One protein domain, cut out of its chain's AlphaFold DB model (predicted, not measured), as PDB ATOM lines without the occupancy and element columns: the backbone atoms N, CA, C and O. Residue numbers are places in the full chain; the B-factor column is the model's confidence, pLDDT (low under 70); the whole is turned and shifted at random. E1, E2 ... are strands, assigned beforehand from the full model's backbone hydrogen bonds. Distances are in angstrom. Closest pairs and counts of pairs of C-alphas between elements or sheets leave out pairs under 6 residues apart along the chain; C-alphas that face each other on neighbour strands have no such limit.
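This is residues 164 to 214 of the 216 residues of the protein "Copper amine oxidase N-terminal domain-containing protein" of Thermoanaerobacterales bacterium (UniProt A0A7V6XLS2). Little regular structure is present: the printed part makes a loose, open U, with a long unnamed stretch as one arm, a bend near residues 184 to 190, and the hairpin of E1 and E2 as the other arm. Residues 168 to 176 stick out. The printed part has 51 residues, no named helix and two strands, E1 then E2, in one antiparallel sheet; the class is all strand, with 13 residues in named elements. It is loose, with a radius of gyration of the C-alphas of 12.8 A, and spans 35 by 20 by 18 A.

Residues 164 to 193 hold no named element. E1, residues 194 to 199, is 15.6 A long and begins at C-alpha 194 (43.033, 60.375, 148.246). E2, residues 206 to 212, is 17.5 A long and ends at C-alpha 212 (43.903, 65.161, 148.393).

E1 and E2 form an antiparallel hairpin, with 156 degrees between their directions. C-alphas 197 and 208 face each other at 4.5 A. N 196 and O 210, 2.9 A apart, are within hydrogen-bond range.

The C-alphas farthest apart, of Gly 186 and Glu 202, are 36.5 A apart. The printed part has no cut, and the link from E1 to E2 is short. Residues 185 to 189 and 214 have pLDDT under 70.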
ATOM      1  N   ILE A 164      42.435  59.657 136.369       86.44
ATOM      2  CA  ILE A 164      43.307  60.812 136.595       86.44
ATOM      3  C   ILE A 164      43.250  61.633 135.313       86.44
ATOM      4  O   ILE A 164      43.790  61.210 134.297       86.44
ATOM      5  N   ASP A 165      42.579  62.777 135.355       88.00
ATOM      6  CA  ASP A 165      42.187  63.509 134.142       88.00
ATOM      7  C   ASP A 165      43.318  64.382 133.573       88.00
ATOM      8  O   ASP A 165      43.234  64.873 132.453       88.00
ATOM      9  N   THR A 166      44.379  64.613 134.352       88.62
ATOM     10  CA  THR A 166      45.460  65.555 134.007       88.62
ATOM     11  C   THR A 166      46.743  64.890 133.523       88.62
ATOM     12  O   THR A 166      47.718  65.596 133.245       88.62
ATOM     13  N   ILE A 167      46.779  63.556 133.451       88.06
ATOM     14  CA  ILE A 167      47.945  62.815 132.964       88.06
ATOM     15  C   ILE A 167      47.533  61.772 131.933       88.06
ATOM     16  O   ILE A 167      46.580  61.025 132.127       88.06
ATOM     17  N   GLU A 168      48.323  61.679 130.872       86.12
ATOM     18  CA  GLU A 168      48.161  60.655 129.847       86.12
ATOM     19  C   GLU A 168      49.106  59.469 130.100       86.12
ATOM     20  O   GLU A 168      50.221  59.644 130.619       86.12
ATOM     21  N   PRO A 169      48.728  58.239 129.705       82.81
ATOM     22  CA  PRO A 169      49.635  57.103 129.741       82.81
ATOM     23  C   PRO A 169      50.961  57.413 129.033       82.81
ATOM     24  O   PRO A 169      50.986  57.939 127.923       82.81
ATOM     25  N   ARG A 170      52.082  57.039 129.667       83.38
ATOM     26  CA  ARG A 170      53.458  57.252 129.167       83.38
ATOM     27  C   ARG A 170      53.893  58.727 129.083       83.38
ATOM     28  O   ARG A 170      54.982  59.000 128.576       83.38
ATOM     29  N   GLN A 171      53.107  59.668 129.608       87.75
ATOM     30  CA  GLN A 171      53.514  61.066 129.701       87.75
ATOM     31  C   GLN A 171      54.743  61.222 130.602       87.75
ATOM     32  O   GLN A 171      54.796  60.725 131.729       87.75
ATOM     33  N   ARG A 172      55.732  61.979 130.122       89.88
ATOM     34  CA  ARG A 172      56.832  62.438 130.969       89.88
ATOM     35  C   ARG A 172      56.339  63.586 131.843       89.88
ATOM     36  O   ARG A 172      55.968  64.638 131.330       89.88
ATOM     37  N   ILE A 173      56.396  63.397 133.155       88.88
ATOM     38  CA  ILE A 173      56.133  64.451 134.134       88.88
ATOM     39  C   ILE A 173      57.460  65.133 134.478       88.88
ATOM     40  O   ILE A 173      58.436  64.470 134.833       88.88
ATOM     41  N   SER A 174      57.507  66.458 134.358       87.31
ATOM     42  CA  SER A 174      58.662  67.274 134.733       87.31
ATOM     43  C   SER A 174      58.216  68.433 135.616       87.31
ATOM     44  O   SER A 174      57.385  69.235 135.197       87.31
ATOM     45  N   GLY A 175      58.798  68.547 136.810       88.94
ATOM     46  CA  GLY A 175      58.436  69.589 137.770       88.94
ATOM     47  C   GLY A 175      57.124  69.304 138.506       88.94
ATOM     48  O   GLY A 175      56.670  68.164 138.590       88.94
ATOM     49  N   ILE A 176      56.538  70.355 139.076       88.25
ATOM     50  CA  ILE A 176      55.272  70.273 139.811       88.25
ATOM     51  C   ILE A 176      54.129  70.132 138.805       88.25
ATOM     52  O   ILE A 176      54.038  70.896 137.849       88.25
ATOM     53  N   THR A 177      53.246  69.159 139.020       88.88
ATOM     54  CA  THR A 177      52.082  68.895 138.165       88.88
ATOM     55  C   THR A 177      50.831  68.806 139.023       88.88
ATOM     56  O   THR A 177      50.841  68.167 140.074       88.88
ATOM     57  N   GLN A 178      49.760  69.466 138.588       87.75
ATOM     58  CA  GLN A 178      48.461  69.361 139.242       87.75
ATOM     59  C   GLN A 178      47.775  68.057 138.829       87.75
ATOM     60  O   GLN A 178      47.722  67.712 137.649       87.75
ATOM     61  N   LEU A 179      47.253  67.333 139.817       87.56
ATOM     62  CA  LEU A 179      46.523  66.086 139.616       87.56
ATOM     63  C   LEU A 179      45.044  66.330 139.888       87.56
ATOM     64  O   LEU A 179      44.692  66.796 140.972       87.56
ATOM     65  N   GLN A 180      44.195  66.018 138.914       85.81
ATOM     66  CA  GLN A 180      42.745  65.978 139.096       85.81
ATOM     67  C   GLN A 180      42.258  64.552 138.908       85.81
ATOM     68  O   GLN A 180      42.820  63.798 138.112       85.81
ATOM     69  N   ILE A 181      41.238  64.195 139.681       85.81
ATOM     70  CA  ILE A 181      40.574  62.909 139.553       85.81
ATOM     71  C   ILE A 181      39.087  63.112 139.322       85.81
ATOM     72  O   ILE A 181      38.474  64.002 139.919       85.81
ATOM     73  N   SER A 182      38.512  62.217 138.535       83.75
ATOM     74  CA  SER A 182      37.077  62.106 138.347       83.75
ATOM     75  C   SER A 182      36.608  60.706 138.726       83.75
ATOM     76  O   SER A 182      37.316  59.706 138.566       83.75
ATOM     77  N   PHE A 183      35.392  60.646 139.263       81.38
ATOM     78  CA  PHE A 183      34.664  59.402 139.471       81.38
ATOM     79  C   PHE A 183      33.584  59.305 138.389       81.38
ATOM     80  O   PHE A 183      32.957  60.322 138.083       81.38
ATOM     81  N   PRO A 184      33.341  58.118 137.806       75.00
ATOM     82  CA  PRO A 184      32.225  57.922 136.887       75.00
ATOM     83  C   PRO A 184      30.890  58.352 137.515       75.00
ATOM     84  O   PRO A 184      30.681  58.167 138.719       75.00
ATOM     85  N   GLU A 185      29.981  58.902 136.701       67.00
ATOM     86  CA  GLU A 185      28.676  59.395 137.166       67.00
ATOM     87  C   GLU A 185      27.928  58.356 138.017       67.00
ATOM     88  O   GLU A 185      27.873  57.167 137.698       67.00
ATOM     89  N   GLY A 186      27.344  58.815 139.127       62.25
ATOM     90  CA  GLY A 186      26.564  57.972 140.037       62.25
ATOM     91  C   GLY A 186      27.381  57.158 141.046       62.25
ATOM     92  O   GLY A 186      26.786  56.469 141.876       62.25
ATOM     93  N   LYS A 187      28.720  57.243 141.043       63.81
ATOM     94  CA  LYS A 187      29.559  56.630 142.084       63.81
ATOM     95  C   LYS A 187      29.946  57.651 143.149       63.81
ATOM     96  O   LYS A 187      30.894  58.412 142.993       63.81
ATOM     97  N   ALA A 188      29.211  57.639 144.261       58.19
ATOM     98  CA  ALA A 188      29.641  58.312 145.479       58.19
ATOM     99  C   ALA A 188      30.809  57.532 146.100       58.19
ATOM    100  O   ALA A 188      30.725  56.315 146.269       58.19
ATOM    101  N   THR A 189      31.889  58.231 146.442       66.81
ATOM    102  CA  THR A 189      32.958  57.669 147.268       66.81
ATOM    103  C   THR A 189      32.806  58.167 148.702       66.81
ATOM    104  O   THR A 189      32.559  59.349 148.939       66.81
ATOM    105  N   ASP A 190      32.966  57.258 149.661       72.00
ATOM    106  CA  ASP A 190      33.092  57.589 151.086       72.00
ATOM    107  C   ASP A 190      34.564  57.802 151.479       72.00
ATOM    108  O   ASP A 190      34.914  57.839 152.659       72.00
ATOM    109  N   ALA A 191      35.457  57.908 150.487       73.44
ATOM    110  CA  ALA A 191      36.871  58.137 150.719       73.44
ATOM    111  C   ALA A 191      37.092  59.486 151.410       73.44
ATOM    112  O   ALA A 191      36.815  60.547 150.858       73.44
ATOM    113  N   THR A 192      37.661  59.436 152.610       79.75
ATOM    114  CA  THR A 192      38.057  60.625 153.375       79.75
ATOM    115  C   THR A 192      39.400  61.196 152.918       79.75
ATOM    116  O   THR A 192      39.728  62.339 153.222       79.75
ATOM    117  N   GLU A 193      40.202  60.398 152.212       83.69
ATOM    118  CA  GLU A 193      41.541  60.760 151.751       83.69
ATOM    119  C   GLU A 193      41.827  60.113 150.391       83.69
ATOM    120  O   GLU A 193      41.520  58.941 150.167       83.69
ATOM    121  N   ILE A 194      42.476  60.868 149.507       85.12
ATOM    122  CA  ILE A 194      43.033  60.375 148.246       85.12
ATOM    123  C   ILE A 194      44.554  60.443 148.346       85.12
ATOM    124  O   ILE A 194      45.110  61.497 148.654       85.12
ATOM    125  N   LYS A 195      45.241  59.334 148.057       87.94
ATOM    126  CA  LYS A 195      46.707  59.275 147.989       87.94
ATOM    127  C   LYS A 195      47.138  58.992 146.564       87.94
ATOM    128  O   LYS A 195      46.692  58.015 145.971       87.94
ATOM    129  N   PHE A 196      48.063  59.798 146.063       88.25
ATOM    130  CA  PHE A 196      48.749  59.532 144.806       88.25
ATOM    131  C   PHE A 196      50.072  58.846 145.118       88.25
ATOM    132  O   PHE A 196      50.895  59.386 145.862       88.25
ATOM    133  N   LEU A 197      50.258  57.646 144.575       89.38
ATOM    134  CA  LEU A 197      51.476  56.864 144.742       89.38
ATOM    135  C   LEU A 197      52.296  56.921 143.458       89.38
ATOM    136  O   LEU A 197      51.773  56.653 142.378       89.38
ATOM    137  N   LEU A 198      53.585  57.219 143.594       90.50
ATOM    138  CA  LEU A 198      54.557  57.016 142.529       90.50
ATOM    139  C   LEU A 198      55.252  55.684 142.781       90.50
ATOM    140  O   LEU A 198      55.973  55.556 143.769       90.50
ATOM    141  N   LEU A 199      55.000  54.708 141.910       91.88
ATOM    142  CA  LEU A 199      55.551  53.359 142.011       91.88
ATOM    143  C   LEU A 199      56.682  53.165 141.004       91.88
ATOM    144  O   LEU A 199      56.554  53.522 139.833       91.88
ATOM    145  N   GLU A 200      57.761  52.547 141.456       92.25
ATOM    146  CA  GLU A 200      58.868  52.114 140.620       92.25
ATOM    147  C   GLU A 200      58.598  50.686 140.102       92.25
ATOM    148  O   GLU A 200      58.409  49.763 140.900       92.25
ATOM    149  N   PRO A 201      58.564  50.464 138.774       90.06
ATOM    150  CA  PRO A 201      58.193  49.165 138.209       90.06
ATOM    151  C   PRO A 201      59.097  47.994 138.604       90.06
ATOM    152  O   PRO A 201      58.610  46.875 138.789       90.06
ATOM    153  N   GLU A 202      60.400  48.243 138.736       89.00
ATOM    154  CA  GLU A 202      61.389  47.197 139.018       89.00
ATOM    155  C   GLU A 202      61.272  46.688 140.456       89.00
ATOM    156  O   GLU A 202      61.224  45.479 140.692       89.00
ATOM    157  N   THR A 203      61.162  47.612 141.413       91.06
ATOM    158  CA  THR A 203      61.071  47.291 142.843       91.06
ATOM    159  C   THR A 203      59.640  47.004 143.294       91.06
ATOM    160  O   THR A 203      59.453  46.409 144.354       91.06
ATOM    161  N   ARG A 204      58.628  47.399 142.503       90.38
ATOM    162  CA  ARG A 204      57.191  47.375 142.853       90.38
ATOM    163  C   ARG A 204      56.843  48.214 144.087       90.38
ATOM    164  O   ARG A 204      55.738  48.111 144.615       90.38
ATOM    165  N   GLN A 205      57.776  49.043 144.542       89.12
ATOM    166  CA  GLN A 205      57.631  49.904 145.706       89.12
ATOM    167  C   GLN A 205      57.424  51.345 145.271       89.12
ATOM    168  O   GLN A 205      57.636  51.706 144.116       89.12
ATOM    169  N   GLY A 206      56.995  52.185 146.200       89.50
ATOM    170  CA  GLY A 206      56.836  53.592 145.906       89.50
ATOM    171  C   GLY A 206      56.453  54.421 147.108       89.50
ATOM    172  O   GLY A 206      56.307  53.922 148.224       89.50
ATOM    173  N   VAL A 207      56.295  55.711 146.853       92.38
ATOM    174  CA  VAL A 207      56.033  56.719 147.878       92.38
ATOM    175  C   VAL A 207      54.754  57.476 147.568       92.38
ATOM    176  O   VAL A 207      54.349  57.620 146.413       92.38
ATOM    177  N   VAL A 208      54.112  57.979 148.618       92.75
ATOM    178  CA  VAL A 208      53.003  58.921 148.470       92.75
ATOM    179  C   VAL A 208      53.587  60.267 148.054       92.75
ATOM    180  O   VAL A 208      54.341  60.866 148.817       92.75
ATOM    181  N   VAL A 209      53.238  60.731 146.857       91.50
ATOM    182  CA  VAL A 209      53.740  61.994 146.288       91.50
ATOM    183  C   VAL A 209      52.751  63.145 146.426       91.50
ATOM    184  O   VAL A 209      53.151  64.303 146.399       91.50
ATOM    185  N   ALA A 210      51.466  62.842 146.616       89.31
ATOM    186  CA  ALA A 210      50.442  63.838 146.898       89.31
ATOM    187  C   ALA A 210      49.294  63.238 147.716       89.31
ATOM    188  O   ALA A 210      49.040  62.030 147.682       89.31
ATOM    189  N   ARG A 211      48.597  64.108 148.449       89.44
ATOM    190  CA  ARG A 211      47.376  63.795 149.192       89.44
ATOM    191  C   ARG A 211      46.303  64.813 148.830       89.44
ATOM    192  O   ARG A 211      46.599  66.001 148.747       89.44
ATOM    193  N   GLY A 212      45.084  64.340 148.627       83.06
ATOM    194  CA  GLY A 212      43.903  65.161 148.393       83.06
ATOM    195  C   GLY A 212      42.809  64.835 149.401       83.06
ATOM    196  O   GLY A 212      42.776  63.741 149.970       83.06
ATOM    197  N   THR A 213      41.909  65.787 149.607       73.69
ATOM    198  CA  THR A 213      40.651  65.571 150.326       73.69
ATOM    199  C   THR A 213      39.519  65.555 149.309       73.69
ATOM    200  O   THR A 213      39.509  66.355 148.373       73.69
ATOM    201  N   TYR A 214      38.600  64.604 149.454       69.06
ATOM    202  CA  TYR A 214      37.366  64.589 148.682       69.06
ATOM    203  C   TYR A 214      36.291  65.269 149.526       69.06
ATOM    204  O   TYR A 214      35.805  64.696 150.500       69.06
TER     205      TYR A 214